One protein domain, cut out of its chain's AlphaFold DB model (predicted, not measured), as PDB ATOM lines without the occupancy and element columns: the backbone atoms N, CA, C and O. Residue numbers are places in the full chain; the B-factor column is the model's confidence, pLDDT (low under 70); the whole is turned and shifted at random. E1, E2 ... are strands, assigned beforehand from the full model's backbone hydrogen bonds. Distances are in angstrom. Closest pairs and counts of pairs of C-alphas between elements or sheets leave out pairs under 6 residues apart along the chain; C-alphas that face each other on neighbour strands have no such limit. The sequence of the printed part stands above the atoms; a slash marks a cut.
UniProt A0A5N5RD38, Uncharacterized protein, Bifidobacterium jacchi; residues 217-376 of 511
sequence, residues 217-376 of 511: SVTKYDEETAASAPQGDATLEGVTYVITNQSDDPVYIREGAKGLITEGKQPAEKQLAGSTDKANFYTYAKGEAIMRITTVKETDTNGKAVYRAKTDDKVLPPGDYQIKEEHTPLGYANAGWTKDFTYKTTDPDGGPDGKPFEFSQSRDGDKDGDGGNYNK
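AT A GLANCE: This is residues 217 to 376 of the 511 residues of an uncharacterized protein of Bifidobacterium jacchi (UniProt A0A5N5RD38). Two strongly twisted sheets, E6-E2-E9-E10 and the branched sheet of E1, E7, E8, E11 and E12, lie face to face as a sandwich, while a small third sheet, E3-E5-E4, extends the long axis past one end. E6 runs on into E7 and so passes from one sheet to the other, and residues 346 to 352 and 363 to 368 stick out as free loops. The printed part has 160 residues with no named helix and twelve named strands, E1 to E12 in chain order; the class is all strand, though under half of the residues, 64, are in named elements. The four-stranded and three-stranded sheets are antiparallel throughout, while the branched one is mixed. The whole is compact, with a radius of gyration of the C-alphas of 17.2 A and spans of 55 by 39 by 31 A.

HOW THE PARTS SIT: In the branched sheet E1, residues 217 to 222, is the strand with three neighbours. E8, residues 305 to 310, lies on one side of it, antiparallel at 137 degrees, with N 218 and O 309 within hydrogen-bond range at 2.8 A. On the other side, E11, residues 357 to 359, is parallel to E1 beside residues 217 to 218, with N 217 and O 357 2.8 A apart. E12, residues 373 to 375, on that same side, is parallel to E1 beside residues 220 to 222, with N 221 and O 373 2.8 A apart. E7, residues 296 to 299, forms a hairpin with E8, with N 298 and O 306 2.8 A apart. The second sheet of the sandwich runs E6, E2, E9, E10. E6, residues 289 to 294, is an edge strand, antiparallel to E2, residues 240 to 245, with N 241 and O 293 2.8 A apart. E9, residues 319 to 327, is antiparallel to E2 at 155 degrees, with N 244 and O 322 2.8 A apart, and forms a hairpin with E10, residues 338 to 343, with N 321 and O 341 2.8 A apart. The facing parts of the two sheets are 10.4 A centre to centre, their best planes 13 degrees apart and their strands at 25 degrees. E6 runs on into E7 across one residue, at 57 degrees, and the closest C-alphas of E6 and E8, Thr 294 and Ala 309, are 4.8 A apart. In the third sheet E5, residues 278 to 284, is the inner strand. E3, residues 251 to 254, pairs with its residues 281 to 284, N 251 and O 284 being 2.9 A apart. E4, residues 268 to 271, forms a hairpin with E5, with N 270 and O 279 2.9 A apart. The closest C-alphas of E5 and E6, Tyr 284 and Ile 290, are 6.3 A apart; E4 is apart from E6, E2 and E9.

IN THESE COORDINATES: E1 begins at C-alpha 217, (145.105, 199.723, 265.236), and is 16.8 A long. E9, the longest strand, runs 25.1 A from C-alpha 319, (154.252, 195.011, 278.160), to C-alpha 327. E5 measures 19.1 A, E2 16.9 A, E10 16.4 A, E8 15.5 A and E6 14.5 A; E3, E4, E7, E11 and E12 are shorter. E12 ends at C-alpha 375, (143.004, 216.326, 263.218).

THE WHOLE: The C-alphas farthest apart, those of Gly 232 and Thr 276, are 56.0 A from each other. The printed part has no cut. The links E1 to E2, E3 to E4, E10 to E11 and E11 to E12 are long. The mean pLDDT of the printed part is 81.8, and it is under 70 at residues 271 to 277, 345 to 354 and 362 to 371.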
ATOM      1  N   SER A 217     145.706 198.992 266.346       92.62
ATOM      2  CA  SER A 217     145.105 199.723 265.236       92.62
ATOM      3  C   SER A 217     144.680 201.125 265.671       92.62
ATOM      4  O   SER A 217     144.072 201.299 266.724       92.62
ATOM      5  N   VAL A 218     144.964 202.128 264.839       92.50
ATOM      6  CA  VAL A 218     144.480 203.506 264.990       92.50
ATOM      7  C   VAL A 218     143.665 203.875 263.762       92.50
ATOM      8  O   VAL A 218     144.165 203.823 262.637       92.50
ATOM      9  N   THR A 219     142.418 204.288 263.973       92.62
ATOM     10  CA  THR A 219     141.598 204.879 262.911       92.62
ATOM     11  C   THR A 219     141.781 206.397 262.901       92.62
ATOM     12  O   THR A 219     141.720 207.049 263.948       92.62
ATOM     13  N   LYS A 220     142.011 206.962 261.712       91.31
ATOM     14  CA  LYS A 220     142.155 208.403 261.496       91.31
ATOM     15  C   LYS A 220     140.808 209.033 261.163       91.31
ATOM     16  O   LYS A 220     140.045 208.505 260.354       91.31
ATOM     17  N   TYR A 221     140.562 210.193 261.751       88.56
ATOM     18  CA  TYR A 221     139.363 210.988 261.564       88.56
ATOM     19  C   TYR A 221     139.712 212.434 261.217       88.56
ATOM     20  O   TYR A 221     140.723 212.990 261.667       88.56
ATOM     21  N   ASP A 222     138.823 213.027 260.436       86.25
ATOM     22  CA  ASP A 222     138.615 214.462 260.362       86.25
ATOM     23  C   ASP A 222     137.902 214.918 261.652       86.25
ATOM     24  O   ASP A 222     136.929 214.292 262.083       86.25
ATOM     25  N   GLU A 223     138.418 215.955 262.317       81.81
ATOM     26  CA  GLU A 223     137.891 216.413 263.616       81.81
ATOM     27  C   GLU A 223     136.466 216.969 263.524       81.81
ATOM     28  O   GLU A 223     135.656 216.772 264.428       81.81
ATOM     29  N   GLU A 224     136.149 217.631 262.418       76.56
ATOM     30  CA  GLU A 224     134.973 218.485 262.289       76.56
ATOM     31  C   GLU A 224     133.745 217.662 261.909       76.56
ATOM     32  O   GLU A 224     132.715 217.720 262.569       76.56
ATOM     33  N   THR A 225     133.874 216.823 260.883       77.00
ATOM     34  CA  THR A 225     132.841 215.859 260.483       77.00
ATOM     35  C   THR A 225     132.720 214.678 261.444       77.00
ATOM     36  O   THR A 225     131.755 213.918 261.346       77.00
ATOM     37  N   ALA A 226     133.722 214.468 262.307       81.00
ATOM     38  CA  ALA A 226     133.941 213.215 263.024       81.00
ATOM     39  C   ALA A 226     133.825 211.983 262.104       81.00
ATOM     40  O   ALA A 226     133.326 210.936 262.512       81.00
ATOM     41  N   ALA A 227     134.291 212.072 260.857       84.56
ATOM     42  CA  ALA A 227     134.267 210.968 259.906       84.56
ATOM     43  C   ALA A 227     135.686 210.512 259.546       84.56
ATOM     44  O   ALA A 227     136.632 211.294 259.512       84.56
ATOM     45  N   SER A 228     135.840 209.223 259.230       90.75
ATOM     46  CA  SER A 228     137.055 208.709 258.582       90.75
ATOM     47  C   SER A 228     136.947 208.937 257.070       90.75
ATOM     48  O   SER A 228     136.914 208.006 256.273       90.75
ATOM     49  N   ALA A 229     136.767 210.202 256.695       88.44
ATOM     50  CA  ALA A 229     136.613 210.666 255.328       88.44
ATOM     51  C   ALA A 229     137.326 212.022 255.204       88.44
ATOM     52  O   ALA A 229     137.062 212.897 256.030       88.44
ATOM     53  N   PRO A 230     138.233 212.207 254.230       88.19
ATOM     54  CA  PRO A 230     138.873 213.497 254.017       88.19
ATOM     55  C   PRO A 230     137.876 214.541 253.497       88.19
ATOM     56  O   PRO A 230     136.943 214.212 252.762       88.19
ATOM     57  N   GLN A 231     138.114 215.805 253.846       82.75
ATOM     58  CA  GLN A 231     137.418 216.950 253.259       82.75
ATOM     59  C   GLN A 231     138.211 217.541 252.087       82.75
ATOM     60  O   GLN A 231     139.414 217.780 252.193       82.75
ATOM     61  N   GLY A 232     137.518 217.857 250.994       81.81
ATOM     62  CA  GLY A 232     138.107 218.487 249.810       81.81
ATOM     63  C   GLY A 232     139.297 217.725 249.204       81.81
ATOM     64  O   GLY A 232     139.245 216.508 249.065       81.81
ATOM     65  N   ASP A 233     140.374 218.445 248.866       79.81
ATOM     66  CA  ASP A 233     141.620 217.878 248.309       79.81
ATOM     67  C   ASP A 233     142.580 217.318 249.398       79.81
ATOM     68  O   ASP A 233     143.759 217.066 249.130       79.81
ATOM     69  N   ALA A 234     142.130 217.185 250.653       84.44
ATOM     70  CA  ALA A 234     142.933 216.615 251.738       84.44
ATOM     71  C   ALA A 234     142.959 215.073 251.685       84.44
ATOM     72  O   ALA A 234     142.188 214.436 250.971       84.44
ATOM     73  N   THR A 235     143.830 214.442 252.476       88.62
ATOM     74  CA  THR A 235     143.860 212.975 252.623       88.62
ATOM     75  C   THR A 235     143.901 212.552 254.090       88.62
ATOM     76  O   THR A 235     144.264 213.335 254.960       88.62
ATOM     77  N   LEU A 236     143.515 211.306 254.369       90.25
ATOM     78  CA  LEU A 236     143.706 210.629 255.661       90.25
ATOM     79  C   LEU A 236     144.624 209.395 255.532       90.25
ATOM     80  O   LEU A 236     144.832 208.668 256.503       90.25
ATOM     81  N   GLU A 237     145.175 209.156 254.341       92.69
ATOM     82  CA  GLU A 237     146.150 208.109 254.018       92.69
ATOM     83  C   GLU A 237     147.585 208.642 254.164       92.69
ATOM     84  O   GLU A 237     147.825 209.840 254.005       92.69
ATOM     85  N   GLY A 238     148.550 207.773 254.481       91.88
ATOM     86  CA  GLY A 238     149.952 208.176 254.643       91.88
ATOM     87  C   GLY A 238     150.315 208.797 256.002       91.88
ATOM     88  O   GLY A 238     151.427 209.299 256.154       91.88
ATOM     89  N   VAL A 239     149.419 208.767 256.995       91.69
ATOM     90  CA  VAL A 239     149.705 209.227 258.369       91.69
ATOM     91  C   VAL A 239     150.577 208.199 259.069       91.69
ATOM     92  O   VAL A 239     150.148 207.051 259.190       91.69
ATOM     93  N   THR A 240     151.763 208.586 259.543       94.56
ATOM     94  CA  THR A 240     152.664 207.660 260.247       94.56
ATOM     95  C   THR A 240     152.495 207.746 261.757       94.56
ATOM     96  O   THR A 240     152.394 208.829 262.340       94.56
ATOM     97  N   TYR A 241     152.521 206.580 262.397       96.12
ATOM     98  CA  TYR A 241     152.595 206.433 263.843       96.12
ATOM     99  C   TYR A 241     153.807 205.595 264.208       96.12
ATOM    100  O   TYR A 241     154.095 204.598 263.544       96.12
ATOM    101  N   VAL A 242     154.470 205.966 265.297       97.50
ATOM    102  CA  VAL A 242     155.550 205.181 265.897       97.50
ATOM    103  C   VAL A 242     155.032 204.534 267.175       97.50
ATOM    104  O   VAL A 242     154.401 205.201 267.996       97.50
ATOM    105  N   ILE A 243     155.292 203.235 267.318       98.00
ATOM    106  CA  ILE A 243     155.040 202.461 268.537       98.00
ATOM    107  C   ILE A 243     156.373 202.287 269.266       98.00
ATOM    108  O   ILE A 243     157.358 201.868 268.658       98.00
ATOM    109  N   THR A 244     156.392 202.583 270.560       97.62
ATOM    110  CA  THR A 244     157.585 202.655 271.416       97.62
ATOM    111  C   THR A 244     157.399 201.760 272.639       97.62
ATOM    112  O   THR A 244     156.319 201.766 273.234       97.62
ATOM    113  N   ASN A 245     158.433 201.011 273.042       95.88
ATOM    114  CA  ASN A 245     158.397 200.254 274.300       95.88
ATOM    115  C   ASN A 245     158.449 201.222 275.496       95.88
ATOM    116  O   ASN A 245     159.328 202.080 275.545       95.88
ATOM    117  N   GLN A 246     157.551 201.078 276.467       94.62
ATOM    118  CA  GLN A 246     157.561 201.820 277.738       94.62
ATOM    119  C   GLN A 246     157.755 200.914 278.966       94.62
ATOM    120  O   GLN A 246     157.970 201.423 280.073       94.62
ATOM    121  N   SER A 247     157.740 199.593 278.769       89.88
ATOM    122  CA  SER A 247     158.093 198.585 279.775       89.88
ATOM    123  C   SER A 247     159.486 198.855 280.347       89.88
ATOM    124  O   SER A 247     160.377 199.289 279.615       89.88
ATOM    125  N   ASP A 248     159.696 198.581 281.636       87.31
ATOM    126  CA  ASP A 248     161.032 198.667 282.247       87.31
ATOM    127  C   ASP A 248     161.999 197.620 281.670       87.31
ATOM    128  O   ASP A 248     163.172 197.921 281.442       87.31
ATOM    129  N   ASP A 249     161.488 196.430 281.340       83.44
ATOM    130  CA  ASP A 249     162.242 195.372 280.668       83.44
ATOM    131  C   ASP A 249     162.205 195.490 279.127       83.44
ATOM    132  O   ASP A 249     161.212 195.948 278.543       83.44
ATOM    133  N   PRO A 250     163.257 195.041 278.415       86.56
ATOM    134  CA  PRO A 250     163.250 194.993 276.957       86.56
ATOM    135  C   PRO A 250     162.211 194.017 276.390       86.56
ATOM    136  O   PRO A 250     162.045 192.896 276.875       86.56
ATOM    137  N   VAL A 251     161.577 194.399 275.280       87.38
ATOM    138  CA  VAL A 251     160.708 193.504 274.502       87.38
ATOM    139  C   VAL A 251     161.453 192.901 273.312       87.38
ATOM    140  O   VAL A 251     162.325 193.537 272.713       87.38
ATOM    141  N   TYR A 252     161.100 191.663 272.959       85.81
ATOM    142  CA  TYR A 252     161.676 190.937 271.826       85.81
ATOM    143  C   TYR A 252     160.618 190.739 270.747       85.81
ATOM    144  O   TYR A 252     159.603 190.092 270.999       85.81
ATOM    145  N   ILE A 253     160.865 191.260 269.545       87.56
ATOM    146  CA  ILE A 253     159.963 191.090 268.401       87.56
ATOM    147  C   ILE A 253     160.644 190.219 267.352       87.56
ATOM    148  O   ILE A 253     161.804 190.446 267.003       87.56
ATOM    149  N   ARG A 254     159.925 189.210 266.853       85.62
ATOM    150  CA  ARG A 254     160.426 188.312 265.810       85.62
ATOM    151  C   ARG A 254     160.653 189.088 264.507       85.62
ATOM    152  O   ARG A 254     159.831 189.912 264.109       85.62
ATOM    153  N   GLU A 255     161.758 188.795 263.833       88.25
ATOM    154  CA  GLU A 255     162.050 189.287 262.489       88.25
ATOM    155  C   GLU A 255     160.934 188.927 261.492       88.25
ATOM    156  O   GLU A 255     160.303 187.872 261.583       88.25
ATOM    157  N   GLY A 256     160.692 189.822 260.530       87.50
ATOM    158  CA  GLY A 256     159.683 189.656 259.480       87.50
ATOM    159  C   GLY A 256     158.327 190.307 259.770       87.50
ATOM    160  O   GLY A 256     157.510 190.397 258.854       87.50
ATOM    161  N   ALA A 257     158.081 190.813 260.984       90.50
ATOM    162  CA  ALA A 257     156.903 191.643 261.243       90.50
ATOM    163  C   ALA A 257     156.964 192.962 260.446       90.50
ATOM    164  O   ALA A 257     158.030 193.564 260.276       90.50
ATOM    165  N   LYS A 258     155.817 193.419 259.932       92.06
ATOM    166  CA  LYS A 258     155.761 194.611 259.075       92.06
ATOM    167  C   LYS A 258     155.992 195.893 259.873       92.06
ATOM    168  O   LYS A 258     155.491 196.047 260.981       92.06
ATOM    169  N   GLY A 259     156.718 196.833 259.270       93.69
ATOM    170  CA  GLY A 259     156.957 198.161 259.841       93.69
ATOM    171  C   GLY A 259     158.015 198.221 260.947       93.69
ATOM    172  O   GLY A 259     158.232 199.307 261.479       93.69
ATOM    173  N   LEU A 260     158.681 197.111 261.299       95.94
ATOM    174  CA  LEU A 260     159.756 197.107 262.300       95.94
ATOM    175  C   LEU A 260     160.833 198.156 261.996       95.94
ATOM    176  O   LEU A 260     161.307 198.279 260.868       95.94
ATOM    177  N   ILE A 261     161.253 198.874 263.035       96.50
ATOM    178  CA  ILE A 261     162.373 199.810 262.982       96.50
ATOM    179  C   ILE A 261     163.623 199.025 263.384       96.50
ATOM    180  O   ILE A 261     163.827 198.699 264.554       96.50
ATOM    181  N   THR A 262     164.432 198.659 262.392       95.62
ATOM    182  CA  THR A 262     165.638 197.826 262.560       95.62
ATOM    183  C   THR A 262     166.940 198.594 262.318       95.62
ATOM    184  O   THR A 262     168.021 198.021 262.434       95.62
ATOM    185  N   GLU A 263     166.864 199.892 262.008       92.38
ATOM    186  CA  GLU A 263     168.036 200.735 261.751       92.38
ATOM    187  C   GLU A 263     168.996 200.741 262.952       92.38
ATOM    188  O   GLU A 263     168.590 200.924 264.099       92.38
ATOM    189  N   GLY A 264     170.280 200.472 262.694       90.19
ATOM    190  CA  GLY A 264     171.313 200.351 263.729       90.19
ATOM    191  C   GLY A 264     171.213 199.106 264.626       90.19
ATOM    192  O   GLY A 264     172.111 198.881 265.436       90.19
ATOM    193  N   LYS A 265     170.175 198.271 264.485       90.88
ATOM    194  CA  LYS A 265     170.003 197.030 265.252       90.88
ATOM    195  C   LYS A 265     170.483 195.821 264.448       90.88
ATOM    196  O   LYS A 265     170.461 195.805 263.220       90.88
ATOM    197  N   GLN A 266     170.917 194.785 265.157       88.12
ATOM    198  CA  GLN A 266     171.147 193.450 264.603       88.12
ATOM    199  C   GLN A 266     170.209 192.478 265.321       88.12
ATOM    200  O   GLN A 266     170.059 192.597 266.543       88.12
ATOM    201  N   PRO A 267     169.556 191.547 264.609       88.12
ATOM    202  CA  PRO A 267     168.746 190.541 265.264       88.12
ATOM    203  C   PRO A 267     169.645 189.555 266.013       88.12
ATOM    204  O   PRO A 267     170.701 189.154 265.525       88.12
ATOM    205  N   ALA A 268     169.197 189.123 267.188       82.19
ATOM    206  CA  ALA A 268     169.767 187.963 267.854       82.19
ATOM    207  C   ALA A 268     169.048 186.709 267.348       82.19
ATOM    208  O   ALA A 268     167.826 186.603 267.479       82.19
ATOM    209  N   GLU A 269     169.797 185.755 266.800       79.31
ATOM    210  CA  GLU A 269     169.282 184.410 266.553       79.31
ATOM    211  C   GLU A 269     169.013 183.744 267.911       79.31
ATOM    212  O   GLU A 269     169.932 183.550 268.706       79.31
ATOM    213  N   LYS A 270     167.752 183.404 268.193       72.00
ATOM    214  CA  LYS A 270     167.349 182.689 269.408       72.00
ATOM    215  C   LYS A 270     166.689 181.371 269.032       72.00
ATOM    216  O   LYS A 270     165.865 181.312 268.117       72.00
ATOM    217  N   GLN A 271     167.039 180.308 269.749       63.78
ATOM    218  CA  GLN A 271     166.382 179.016 269.588       63.78
ATOM    219  C   GLN A 271     164.921 179.128 270.020       63.78
ATOM    220  O   GLN A 271     164.610 179.727 271.054       63.78
ATOM    221  N   LEU A 272     164.014 178.576 269.217       61.59
ATOM    222  CA  LEU A 272     162.605 178.593 269.574       61.59
ATOM    223  C   LEU A 272     162.373 177.622 270.721       61.59
ATOM    224  O   LEU A 272     162.878 176.498 270.715       61.59
ATOM    225  N   ALA A 273     161.582 178.047 271.699       54.56
ATOM    226  CA  ALA A 273     161.214 177.185 272.803       54.56
ATOM    227  C   ALA A 273     160.465 175.955 272.239       54.56
ATOM    228  O   ALA A 273     159.550 176.079 271.429       54.56
ATOM    229  N   GLY A 274     160.922 174.762 272.618       50.31
ATOM    230  CA  GLY A 274     160.495 173.458 272.095       50.31
ATOM    231  C   GLY A 274     161.202 172.968 270.825       50.31
ATOM    232  O   GLY A 274     161.007 171.813 270.455       50.31
ATOM    233  N   SER A 275     162.042 173.773 270.166       51.62
ATOM    234  CA  SER A 275     162.544 173.469 268.821       51.62
ATOM    235  C   SER A 275     164.055 173.289 268.674       51.62
ATOM    236  O   SER A 275     164.848 173.622 269.547       51.62
ATOM    237  N   THR A 276     164.445 172.735 267.520       54.84
ATOM    238  CA  THR A 276     165.784 172.913 266.914       54.84
ATOM    239  C   THR A 276     165.836 174.201 266.117       54.84
ATOM    240  O   THR A 276     166.913 174.740 265.876       54.84
ATOM    241  N   ASP A 277     164.668 174.636 265.656       58.81
ATOM    242  CA  ASP A 277     164.520 175.775 264.790       58.81
ATOM    243  C   ASP A 277     164.878 177.018 265.591       58.81
ATOM    244  O   ASP A 277     164.670 177.108 266.808       58.81
ATOM    245  N   LYS A 278     165.441 177.984 264.886       71.44
ATOM    246  CA  LYS A 278     165.830 179.263 265.446       71.44
ATOM    247  C   LYS A 278     165.093 180.352 264.692       71.44
ATOM    248  O   LYS A 278     164.787 180.194 263.510       71.44
ATOM    249  N   ALA A 279     164.810 181.452 265.368       75.75
ATOM    250  CA  ALA A 279     164.346 182.659 264.710       75.75
ATOM    251  C   ALA A 279     165.138 183.859 265.203       75.75
ATOM    252  O   ALA A 279     165.637 183.902 266.326       75.75
ATOM    253  N   ASN A 280     165.215 184.846 264.330       84.81
ATOM    254  CA  ASN A 280     165.823 186.126 264.604       84.81
ATOM    255  C   ASN A 280     164.846 187.005 265.393       84.81
ATOM    256  O   ASN A 280     163.670 187.106 265.040       84.81
ATOM    257  N   PHE A 281     165.334 187.647 266.454       86.62
ATOM    258  CA  PHE A 281     164.570 188.592 267.266       86.62
ATOM    259  C   PHE A 281     165.319 189.917 267.404       86.62
ATOM    260  O   PHE A 281     166.491 189.949 267.784       86.62
ATOM    261  N   TYR A 282     164.615 191.021 267.168       90.00
ATOM    262  CA  TYR A 282     165.079 192.362 267.510       90.00
ATOM    263  C   TYR A 282     164.704 192.679 268.960       90.00
ATOM    264  O   TYR A 282     163.629 192.302 269.429       90.00
ATOM    265  N   THR A 283     165.606 193.355 269.673       89.38
ATOM    266  CA  THR A 283     165.413 193.759 271.076       89.38
ATOM    267  C   THR A 283     165.163 195.261 271.154       89.38
ATOM    268  O   THR A 283     165.907 196.034 270.541       89.38
ATOM    269  N   TYR A 284     164.152 195.660 271.926       91.94
ATOM    270  CA  TYR A 284     163.754 197.053 272.125       91.94
ATOM    271  C   TYR A 284     163.668 197.374 273.620       91.94
ATOM    272  O   TYR A 284     162.773 196.895 274.316       91.94
ATOM    273  N   ALA A 285     164.612 198.166 274.123       92.31
ATOM    274  CA  ALA A 285     164.628 198.673 275.491       92.31
ATOM    275  C   ALA A 285     163.576 199.779 275.703       92.31
ATOM    276  O   ALA A 285     162.962 200.267 274.751       92.31
ATOM    277  N   LYS A 286     163.372 200.194 276.959       94.06
ATOM    278  CA  LYS A 286     162.485 201.310 277.309       94.06
ATOM    279  C   LYS A 286     162.837 202.578 276.525       94.06
ATOM    280  O   LYS A 286     163.996 202.981 276.466       94.06
ATOM    281  N   GLY A 287     161.827 203.214 275.940       95.69
ATOM    282  CA  GLY A 287     161.956 204.403 275.100       95.69
ATOM    283  C   GLY A 287     162.380 204.132 273.651       95.69
ATOM    284  O   GLY A 287     162.386 205.070 272.856       95.69
ATOM    285  N   GLU A 288     162.704 202.891 273.265       96.81
ATOM    286  CA  GLU A 288     163.053 202.579 271.876       96.81
ATOM    287  C   GLU A 288     161.814 202.386 270.991       96.81
ATOM    288  O   GLU A 288     160.863 201.677 271.338       96.81
ATOM    289  N   ALA A 289     161.860 202.995 269.805       97.38
ATOM    290  CA  ALA A 289     160.859 202.824 268.763       97.38
ATOM    291  C   ALA A 289     160.928 201.398 268.188       97.38
ATOM    292  O   ALA A 289     161.959 200.974 267.669       97.38
ATOM    293  N   ILE A 290     159.815 200.671 268.276       96.88
ATOM    294  CA  ILE A 290     159.676 199.275 267.850       96.88
ATOM    295  C   ILE A 290     159.355 199.203 266.359       96.88
ATOM    296  O   ILE A 290     159.989 198.471 265.599       96.88
ATOM    297  N   MET A 291     158.333 199.946 265.936       96.69
ATOM    298  CA  MET A 291     157.807 199.888 264.577       96.69
ATOM    299  C   MET A 291     157.083 201.174 264.190       96.69
ATOM    300  O   MET A 291     156.587 201.912 265.045       96.69
ATOM    301  N   ARG A 292     156.999 201.408 262.881       97.25
ATOM    302  CA  ARG A 292     156.234 202.482 262.257       97.25
ATOM    303  C   ARG A 292     155.102 201.886 261.428       97.25
ATOM    304  O   ARG A 292     155.346 201.063 260.549       97.25
ATOM    305  N   ILE A 293     153.879 202.324 261.701       96.69
ATOM    306  CA  ILE A 293     152.676 201.946 260.952       96.69
ATOM    307  C   ILE A 293     152.089 203.172 260.257       96.69
ATOM    308  O   ILE A 293     152.214 204.291 260.752       96.69
ATOM    309  N   THR A 294     151.441 202.962 259.115       96.00
ATOM    310  CA  THR A 294     150.939 204.044 258.255       96.00
ATOM    311  C   THR A 294     149.457 203.845 257.972       96.00
ATOM    312  O   THR A 294     149.030 202.703 257.795       96.00
ATOM    313  N   THR A 295     148.661 204.918 257.914       95.88
ATOM    314  CA  THR A 295     147.260 204.786 257.495       95.88
ATOM    315  C   THR A 295     147.157 204.372 256.039       95.88
ATOM    316  O   THR A 295     147.776 204.981 255.168       95.88
ATOM    317  N   VAL A 296     146.315 203.375 255.792       95.25
ATOM    318  CA  VAL A 296     145.861 202.955 254.467       95.25
ATOM    319  C   VAL A 296     144.342 203.050 254.396       95.25
ATOM    320  O   VAL A 296     143.658 202.988 255.425       95.25
ATOM    321  N   LYS A 297     143.800 203.211 253.188       94.94
ATOM    322  CA  LYS A 297     142.356 203.150 252.953       94.94
ATOM    323  C   LYS A 297     141.863 201.700 252.989       94.94
ATOM    324  O   LYS A 297     142.190 200.894 252.124       94.94
ATOM    325  N   GLU A 298     141.028 201.389 253.970       93.94
ATOM    326  CA  GLU A 298     140.319 200.120 254.121       93.94
ATOM    327  C   GLU A 298     138.809 200.294 253.877       93.94
ATOM    328  O   GLU A 298     138.296 201.412 253.760       93.94
ATOM    329  N   THR A 299     138.089 199.174 253.857       91.62
ATOM    330  CA  THR A 299     136.621 199.121 253.867       91.62
ATOM    331  C   THR A 299     136.167 198.474 255.175       91.62
ATOM    332  O   THR A 299     136.675 197.414 255.541       91.62
ATOM    333  N   ASP A 300     135.240 199.101 255.899       85.19
ATOM    334  CA  ASP A 300     134.662 198.542 257.125       85.19
ATOM    335  C   ASP A 300     133.626 197.434 256.842       85.19
ATOM    336  O   ASP A 300     133.276 197.141 255.697       85.19
ATOM    337  N   THR A 301     133.099 196.817 257.903       83.25
ATOM    338  CA  THR A 301     132.090 195.745 257.811       83.25
ATOM    339  C   THR A 301     130.772 196.174 257.156       83.25
ATOM    340  O   THR A 301     129.972 195.314 256.803       83.25
ATOM    341  N   ASN A 302     130.532 197.479 257.001       85.62
ATOM    342  CA  ASN A 302     129.331 198.056 256.399       85.62
ATOM    343  C   ASN A 302     129.572 198.523 254.951       85.62
ATOM    344  O   ASN A 302     128.687 199.132 254.351       85.62
ATOM    345  N   GLY A 303     130.762 198.282 254.388       86.31
ATOM    346  CA  GLY A 303     131.132 198.750 253.052       86.31
ATOM    347  C   GLY A 303     131.610 200.208 252.998       86.31
ATOM    348  O   GLY A 303     131.807 200.738 251.905       86.31
ATOM    349  N   LYS A 304     131.803 200.877 254.142       86.88
ATOM    350  CA  LYS A 304     132.241 202.278 254.206       86.88
ATOM    351  C   LYS A 304     133.768 202.368 254.191       86.88
ATOM    352  O   LYS A 304     134.449 201.629 254.899       86.88
ATOM    353  N   ALA A 305     134.308 203.311 253.421       90.56
ATOM    354  CA  ALA A 305     135.738 203.612 253.445       90.56
ATOM    355  C   ALA A 305     136.176 204.148 254.821       90.56
ATOM    356  O   ALA A 305     135.467 204.941 255.447       90.56
ATOM    357  N   VAL A 306     137.350 203.716 255.275       93.31
ATOM    358  CA  VAL A 306     137.910 204.043 256.590       93.31
ATOM    359  C   VAL A 306     139.435 204.010 256.526       93.31
ATOM    360  O   VAL A 306     140.011 203.157 255.863       93.31
ATOM    361  N   TYR A 307     140.103 204.944 257.194       94.56
ATOM    362  CA  TYR A 307     141.554 205.104 257.123       94.56
ATOM    363  C   TYR A 307     142.193 204.608 258.413       94.56
ATOM    364  O   TYR A 307     141.984 205.189 259.481       94.56
ATOM    365  N   ARG A 308     142.961 203.519 258.325       94.31
ATOM    366  CA  ARG A 308     143.528 202.823 259.486       94.31
ATOM    367  C   ARG A 308     145.011 202.550 259.327       94.31
ATOM    368  O   ARG A 308     145.448 202.080 258.284       94.31
ATOM    369  N   ALA A 309     145.767 202.816 260.388       95.19
ATOM    370  CA  ALA A 309     147.108 202.282 260.577       95.19
ATOM    371  C   ALA A 309     147.001 201.082 261.518       95.19
ATOM    372  O   ALA A 309     146.312 201.174 262.535       95.19
ATOM    373  N   LYS A 310     147.647 199.958 261.201       94.94
ATOM    374  CA  LYS A 310     147.640 198.771 262.065       94.94
ATOM    375  C   LYS A 310     148.922 197.957 261.960       94.94
ATOM    376  O   LYS A 310     149.586 197.977 260.923       94.94
ATOM    377  N   THR A 311     149.237 197.230 263.023       95.06
ATOM    378  CA  THR A 311     150.198 196.119 262.997       95.06
ATOM    379  C   THR A 311     149.524 194.862 262.432       95.06
ATOM    380  O   THR A 311     148.309 194.843 262.237       95.06
ATOM    381  N   ASP A 312     150.276 193.780 262.208       90.94
ATOM    382  CA  ASP A 312     149.653 192.450 262.166       90.94
ATOM    383  C   ASP A 312     149.168 192.075 263.599       90.94
ATOM    384  O   ASP A 312     149.706 192.582 264.589       90.94
ATOM    385  N   ASP A 313     148.162 191.201 263.734       85.81
ATOM    386  CA  ASP A 313     147.459 190.939 265.014       85.81
ATOM    387  C   ASP A 313     148.308 190.253 266.103       85.81
ATOM    388  O   ASP A 313     147.872 190.113 267.244       85.81
ATOM    389  N   LYS A 314     149.495 189.747 265.751       86.25
ATOM    390  CA  LYS A 314     150.351 188.920 266.615       86.25
ATOM    391  C   LYS A 314     151.812 189.337 266.483       86.25
ATOM    392  O   LYS A 314     152.630 188.590 265.951       86.25
ATOM    393  N   VAL A 315     152.124 190.548 266.939       88.75
ATOM    394  CA  VAL A 315     153.477 191.124 266.862       88.75
ATOM    395  C   VAL A 315     153.971 191.614 268.219       88.75
ATOM    396  O   VAL A 315     155.116 191.351 268.573       88.75
ATOM    397  N   LEU A 316     153.127 192.308 268.984       89.69
ATOM    398  CA  LEU A 316     153.504 192.893 270.268       89.69
ATOM    399  C   LEU A 316     153.349 191.850 271.391       89.69
ATOM    400  O   LEU A 316     152.252 191.310 271.554       89.69
ATOM    401  N   PRO A 317     154.401 191.528 272.163       88.12
ATOM    402  CA  PRO A 317     154.281 190.704 273.366       88.12
ATOM    403  C   PRO A 317     153.628 191.500 274.512       88.12
ATOM    404  O   PRO A 317     153.351 192.692 274.347       88.12
ATOM    405  N   PRO A 318     153.375 190.883 275.679       85.88
ATOM    406  CA  PRO A 318     152.993 191.620 276.881       85.88
ATOM    407  C   PRO A 318     153.959 192.777 277.193       85.88
ATOM    408  O   PRO A 318     155.130 192.751 276.815       85.88
ATOM    409  N   GLY A 319     153.459 193.821 277.849       87.31
ATOM    410  CA  GLY A 319     154.252 195.011 278.160       87.31
ATOM    411  C   GLY A 319     153.456 196.311 278.120       87.31
ATOM    412  O   GLY A 319     152.266 196.332 277.804       87.31
ATOM    413  N   ASP A 320     154.150 197.394 278.444       90.56
ATOM    414  CA  ASP A 320     153.651 198.763 278.387       90.56
ATOM    415  C   ASP A 320     154.212 199.459 277.137       90.56
ATOM    416  O   ASP A 320     155.398 199.339 276.814       90.56
ATOM    417  N   TYR A 321     153.362 200.194 276.424       94.06
ATOM    418  CA  TYR A 321     153.663 200.776 275.119       94.06
ATOM    419  C   TYR A 321     153.111 202.194 274.990       94.06
ATOM    420  O   TYR A 321     152.104 202.545 275.599       94.06
ATOM    421  N   GLN A 322     153.732 202.984 274.118       95.62
ATOM    422  CA  GLN A 322     153.180 204.246 273.628       95.62
ATOM    423  C   GLN A 322     153.046 204.185 272.111       95.62
ATOM    424  O   GLN A 322     153.953 203.712 271.428       95.62
ATOM    425  N   ILE A 323     151.948 204.712 271.577       95.81
ATOM    426  CA  ILE A 323     151.780 205.010 270.156       95.81
ATOM    427  C   ILE A 323     151.590 206.519 269.963       95.81
ATOM    428  O   ILE A 323     150.879 207.180 270.724       95.81
ATOM    429  N   LYS A 324     152.261 207.091 268.960       94.56
ATOM    430  CA  LYS A 324     152.287 208.540 268.713       94.56
ATOM    431  C   LYS A 324     152.228 208.854 267.221       94.56
ATOM    432  O   LYS A 324     152.929 208.210 266.444       94.56
ATOM    433  N   GLU A 325     151.432 209.852 266.832       93.62
ATOM    434  CA  GLU A 325     151.443 210.417 265.475       93.62
ATOM    435  C   GLU A 325     152.754 211.178 265.236       93.62
ATOM    436  O   GLU A 325     153.125 212.081 265.988       93.62
ATOM    437  N   GLU A 326     153.469 210.798 264.181       89.12
ATOM    438  CA  GLU A 326     154.759 211.380 263.813       89.12
ATOM    439  C   GLU A 326     154.616 212.327 262.614       89.12
ATOM    440  O   GLU A 326     155.132 213.445 262.649       89.12
ATOM    441  N   HIS A 327     153.867 211.919 261.583       85.56
ATOM    442  CA  HIS A 327     153.651 212.707 260.370       85.56
ATOM    443  C   HIS A 327     152.170 212.772 259.987       85.56
ATOM    444  O   HIS A 327     151.518 211.744 259.799       85.56
ATOM    445  N   THR A 328     151.664 213.991 259.800       76.12
ATOM    446  CA  THR A 328     150.288 214.276 259.374       76.12
ATOM    447  C   THR A 328     150.057 214.134 257.879       76.12
ATOM    448  O   THR A 328     150.957 214.412 257.089       76.12
ATOM    449  N   PRO A 329     148.828 213.811 257.448       76.25
ATOM    450  CA  PRO A 329     148.525 213.727 256.032       76.25
ATOM    451  C   PRO A 329     148.409 215.123 255.405       76.25
ATOM    452  O   PRO A 329     148.227 216.132 256.097       76.25
ATOM    453  N   LEU A 330     148.471 215.183 254.071       78.31
ATOM    454  CA  LEU A 330     148.272 216.431 253.338       78.31
ATOM    455  C   LEU A 330     146.916 217.052 253.699       78.31
ATOM    456  O   LEU A 330     145.864 216.447 253.503       78.31
ATOM    457  N   GLY A 331     146.969 218.296 254.172       74.69
ATOM    458  CA  GLY A 331     145.789 219.103 254.443       74.69
ATOM    459  C   GLY A 331     145.214 218.983 255.853       74.69
ATOM    460  O   GLY A 331     144.121 219.487 256.078       74.69
ATOM    461  N   TYR A 332     145.935 218.383 256.802       81.94
ATOM    462  CA  TYR A 332     145.539 218.308 258.212       81.94
ATOM    463  C   TYR A 332     146.648 218.808 259.149       81.94
ATOM    464  O   TYR A 332     147.834 218.633 258.880       81.94
ATOM    465  N   ALA A 333     146.264 219.437 260.262       76.25
ATOM    466  CA  ALA A 333     147.182 219.912 261.299       76.25
ATOM    467  C   ALA A 333     147.560 218.791 262.269       76.25
ATOM    468  O   ALA A 333     146.724 217.949 262.583       76.25
ATOM    469  N   ASN A 334     148.802 218.789 262.764       80.88
ATOM    470  CA  ASN A 334     149.246 217.786 263.731       80.88
ATOM    471  C   ASN A 334     148.714 218.150 265.118       80.88
ATOM    472  O   ASN A 334     149.113 219.169 265.681       80.88
ATOM    473  N   ALA A 335     147.807 217.328 265.650       72.06
ATOM    474  CA  ALA A 335     147.249 217.499 266.988       72.06
ATOM    475  C   ALA A 335     148.196 217.008 268.104       72.06
ATOM    476  O   ALA A 335     147.881 217.149 269.283       72.06
ATOM    477  N   GLY A 336     149.346 216.418 267.754       80.88
ATOM    478  CA  GLY A 336     150.277 215.807 268.701       80.88
ATOM    479  C   GLY A 336     149.728 214.524 269.325       80.88
ATOM    480  O   GLY A 336     150.085 214.207 270.460       80.88
ATOM    481  N   TRP A 337     148.837 213.815 268.619       89.12
ATOM    482  CA  TRP A 337     148.103 212.673 269.163       89.12
ATOM    483  C   TRP A 337     149.056 211.590 269.684       89.12
ATOM    484  O   TRP A 337     149.991 211.159 269.001       89.12
ATOM    485  N   THR A 338     148.794 211.133 270.906       91.94
ATOM    486  CA  THR A 338     149.517 210.041 271.550       91.94
ATOM    487  C   THR A 338     148.594 209.280 272.496       91.94
ATOM    488  O   THR A 338     147.678 209.862 273.085       91.94
ATOM    489  N   LYS A 339     148.820 207.972 272.623       91.88
ATOM    490  CA  LYS A 339     148.152 207.095 273.583       91.88
ATOM    491  C   LYS A 339     149.157 206.109 274.156       91.88
ATOM    492  O   LYS A 339     149.918 205.493 273.411       91.88
ATOM    493  N   ASP A 340     149.094 205.925 275.466       91.50
ATOM    494  CA  ASP A 340     149.760 204.824 276.149       91.50
ATOM    495  C   ASP A 340     148.790 203.637 276.233       91.50
ATOM    496  O   ASP A 340     147.579 203.824 276.372       91.50
ATOM    497  N   PHE A 341     149.306 202.415 276.117       89.50
ATOM    498  CA  PHE A 341     148.531 201.192 276.309       89.50
ATOM    499  C   PHE A 341     149.365 200.095 276.958       89.50
ATOM    500  O   PHE A 341     150.544 199.910 276.664       89.50
ATOM    501  N   THR A 342     148.709 199.340 277.826       87.50
ATOM    502  CA  THR A 342     149.299 198.235 278.573       87.50
ATOM    503  C   THR A 342     148.661 196.943 278.106       87.50
ATOM    504  O   THR A 342     147.459 196.745 278.271       87.50
ATOM    505  N   TYR A 343     149.470 196.028 277.582       84.69
ATOM    506  CA  TYR A 343     149.035 194.671 277.311       84.69
ATOM    507  C   TYR A 343     149.473 193.739 278.440       84.69
ATOM    508  O   TYR A 343     150.601 193.245 278.487       84.69
ATOM    509  N   LYS A 344     148.537 193.505 279.363       75.81
ATOM    510  CA  LYS A 344     148.627 192.492 280.416       75.81
ATOM    511  C   LYS A 344     147.634 191.377 280.117       75.81
ATOM    512  O   LYS A 344     146.601 191.579 279.490       75.81
ATOM    513  N   THR A 345     147.985 190.176 280.539       62.62
ATOM    514  CA  THR A 345     147.318 188.921 280.154       62.62
ATOM    515  C   THR A 345     146.553 188.272 281.304       62.62
ATOM    516  O   THR A 345     146.004 187.188 281.135       62.62
ATOM    517  N   THR A 346     146.521 188.947 282.452       53.06
ATOM    518  CA  THR A 346     145.803 188.580 283.677       53.06
ATOM    519  C   THR A 346     144.425 189.239 283.776       53.06
ATOM    520  O   THR A 346     143.874 189.283 284.870       53.06
ATOM    521  N   ASP A 347     143.903 189.816 282.688       43.41
ATOM    522  CA  ASP A 347     142.597 190.485 282.683       43.41
ATOM    523  C   ASP A 347     141.473 189.460 282.956       43.41
ATOM    524  O   ASP A 347     141.258 188.573 282.122       43.41
ATOM    525  N   PRO A 348     140.779 189.523 284.113       37.06
ATOM    526  CA  PRO A 348     139.741 188.556 284.461       37.06
ATOM    527  C   PRO A 348     138.457 188.734 283.642       37.06
ATOM    528  O   PRO A 348     137.665 187.797 283.557       37.06
ATOM    529  N   ASP A 349     138.254 189.910 283.040       35.50
ATOM    530  CA  ASP A 349     136.969 190.336 282.472       35.50
ATOM    531  C   ASP A 349     136.833 190.041 280.964       35.50
ATOM    532  O   ASP A 349     135.913 190.510 280.292       35.50
ATOM    533  N   GLY A 350     137.708 189.192 280.416       36.62
ATOM    534  CA  GLY A 350     137.506 188.593 279.094       36.62
ATOM    535  C   GLY A 350     137.794 189.518 277.908       36.62
ATOM    536  O   GLY A 350     137.232 189.316 276.824       36.62
ATOM    537  N   GLY A 351     138.701 190.488 278.076       38.81
ATOM    538  CA  GLY A 351     139.373 191.161 276.961       38.81
ATOM    539  C   GLY A 351     139.898 190.110 275.963       38.81
ATOM    540  O   GLY A 351     140.697 189.262 276.365       38.81
ATOM    541  N   PRO A 352     139.435 190.059 274.696       44.31
ATOM    542  CA  PRO A 352     139.487 188.791 273.973       44.31
ATOM    543  C   PRO A 352     140.914 188.400 273.579       44.31
ATOM    544  O   PRO A 352     141.639 189.190 272.976       44.31
ATOM    545  N   ASP A 353     141.286 187.159 273.891       58.47
ATOM    546  CA  ASP A 353     142.659 186.649 273.864       58.47
ATOM    547  C   ASP A 353     143.476 187.030 272.618       58.47
ATOM    548  O   ASP A 353     143.306 186.462 271.539       58.47
ATOM    549  N   GLY A 354     144.420 187.961 272.790       62.50
ATOM    550  CA  GLY A 354     145.335 188.382 271.725       62.50
ATOM    551  C   GLY A 354     144.678 189.190 270.601       62.50
ATOM    552  O   GLY A 354     145.266 189.297 269.526       62.50
ATOM    553  N   LYS A 355     143.482 189.763 270.805       76.12
ATOM    554  CA  LYS A 355     142.938 190.759 269.870       76.12
ATOM    555  C   LYS A 355     143.766 192.049 269.892       76.12
ATOM    556  O   LYS A 355     144.306 192.388 270.947       76.12
ATOM    557  N   PRO A 356     143.829 192.787 268.766       81.56
ATOM    558  CA  PRO A 356     144.466 194.095 268.717       81.56
ATOM    559  C   PRO A 356     143.802 195.129 269.632       81.56
ATOM    560  O   PRO A 356     142.584 195.130 269.808       81.56
ATOM    561  N   PHE A 357     144.598 196.075 270.129       85.81
ATOM    562  CA  PHE A 357     144.096 197.318 270.713       85.81
ATOM    563  C   PHE A 357     143.513 198.208 269.606       85.81
ATOM    564  O   PHE A 357     144.222 198.550 268.661       85.81
ATOM    565  N   GLU A 358     142.241 198.605 269.705       87.62
ATOM    566  CA  GLU A 358     141.563 199.414 268.680       87.62
ATOM    567  C   GLU A 358     141.290 200.850 269.150       87.62
ATOM    568  O   GLU A 358     140.303 201.138 269.825       87.62
ATOM    569  N   PHE A 359     142.126 201.791 268.713       89.25
ATOM    570  CA  PHE A 359     141.899 203.223 268.887       89.25
ATOM    571  C   PHE A 359     140.993 203.755 267.764       89.25
ATOM    572  O   PHE A 359     141.449 204.118 266.674       89.25
ATOM    573  N   SER A 360     139.686 203.784 268.020       84.94
ATOM    574  CA  SER A 360     138.653 204.245 267.077       84.94
ATOM    575  C   SER A 360     137.730 205.291 267.726       84.94
ATOM    576  O   SER A 360     138.095 205.875 268.741       84.94
ATOM    577  N   GLN A 361     136.581 205.627 267.132       75.00
ATOM    578  CA  GLN A 361     135.619 206.498 267.825       75.00
ATOM    579  C   GLN A 361     134.911 205.713 268.923       75.00
ATOM    580  O   GLN A 361     134.453 204.598 268.670       75.00
ATOM    581  N   SER A 362     134.730 206.341 270.085       61.19
ATOM    582  CA  SER A 362     133.782 205.849 271.084       61.19
ATOM    583  C   SER A 362     132.395 205.669 270.450       61.19
ATOM    584  O   SER A 362     131.906 206.546 269.726       61.19
ATOM    585  N   ARG A 363     131.773 204.513 270.702       52.34
ATOM    586  CA  ARG A 363     130.340 204.316 270.468       52.34
ATOM    587  C   ARG A 363     129.599 204.905 271.667       52.34
ATOM    588  O   ARG A 363     130.043 204.745 272.794       52.34
ATOM    589  N   ASP A 364     128.462 205.539 271.399       43.66
ATOM    590  CA  ASP A 364     127.515 206.045 272.405       43.66
ATOM    591  C   ASP A 364     127.907 207.333 273.153       43.66
ATOM    592  O   ASP A 364     127.711 207.469 274.355       43.66
ATOM    593  N   GLY A 365     128.330 208.355 272.398       44.12
ATOM    594  CA  GLY A 365     128.108 209.763 272.776       44.12
ATOM    595  C   GLY A 365     128.849 210.265 274.019       44.12
ATOM    596  O   GLY A 365     128.480 211.316 274.556       44.12
ATOM    597  N   ASP A 366     129.867 209.531 274.465       41.03
ATOM    598  CA  ASP A 366     130.645 209.897 275.639       41.03
ATOM    599  C   ASP A 366     131.443 211.188 275.402       41.03
ATOM    600  O   ASP A 366     131.905 211.469 274.287       41.03
ATOM    601  N   LYS A 367     131.551 212.020 276.443       43.69
ATOM    602  CA  LYS A 367     132.111 213.376 276.309       43.69
ATOM    603  C   LYS A 367     133.636 213.393 276.272       43.69
ATOM    604  O   LYS A 367     134.201 214.371 275.787       43.69
ATOM    605  N   ASP A 368     134.265 212.289 276.660       43.03
ATOM    606  CA  ASP A 368     135.692 212.045 276.511       43.03
ATOM    607  C   ASP A 368     135.910 210.978 275.422       43.03
ATOM    608  O   ASP A 368     135.446 209.842 275.494       43.03
ATOM    609  N   GLY A 369     136.538 211.383 274.314       45.31
ATOM    610  CA  GLY A 369     136.612 210.567 273.100       45.31
ATOM    611  C   GLY A 369     137.701 209.496 273.154       45.31
ATOM    612  O   GLY A 369     138.842 209.766 272.770       45.31
ATOM    613  N   ASP A 370     137.340 208.276 273.544       55.59
ATOM    614  CA  ASP A 370     138.302 207.184 273.709       55.59
ATOM    615  C   ASP A 370     138.838 206.586 272.402       55.59
ATOM    616  O   ASP A 370     138.355 205.594 271.864       55.59
ATOM    617  N   GLY A 371     139.939 207.177 271.935       69.06
ATOM    618  CA  GLY A 371     140.971 206.464 271.186       69.06
ATOM    619  C   GLY A 371     141.396 207.157 269.905       69.06
ATOM    620  O   GLY A 371     142.548 207.559 269.794       69.06
ATOM    621  N   GLY A 372     140.485 207.282 268.944       78.12
ATOM    622  CA  GLY A 372     140.769 207.674 267.563       78.12
ATOM    623  C   GLY A 372     141.585 208.961 267.403       78.12
ATOM    624  O   GLY A 372     141.485 209.888 268.206       78.12
ATOM    625  N   ASN A 373     142.372 209.038 266.328       88.00
ATOM    626  CA  ASN A 373     143.145 210.239 266.020       88.00
ATOM    627  C   ASN A 373     142.322 211.208 265.153       88.00
ATOM    628  O   ASN A 373     142.139 210.972 263.954       88.00
ATOM    629  N   TYR A 374     141.923 212.339 265.733       86.50
ATOM    630  CA  TYR A 374     141.242 213.452 265.069       86.50
ATOM    631  C   TYR A 374     142.219 214.601 264.799       86.50
ATOM    632  O   TYR A 374     142.894 215.041 265.721       86.50
ATOM    633  N   ASN A 375     142.259 215.106 263.559       82.19
ATOM    634  CA  ASN A 375     143.004 216.326 263.218       82.19
ATOM    635  C   ASN A 375     142.075 217.359 262.574       82.19
ATOM    636  O   ASN A 375     141.177 217.001 261.803       82.19
ATOM    637  N   LYS A 376     142.359 218.643 262.809       78.12
ATOM    638  CA  LYS A 376     141.728 219.761 262.094       78.12
ATOM    639  C   LYS A 376     142.222 219.817 260.660       78.12
ATOM    640  O   LYS A 376     143.431 219.761 260.420       78.12
TER     641      LYS A 376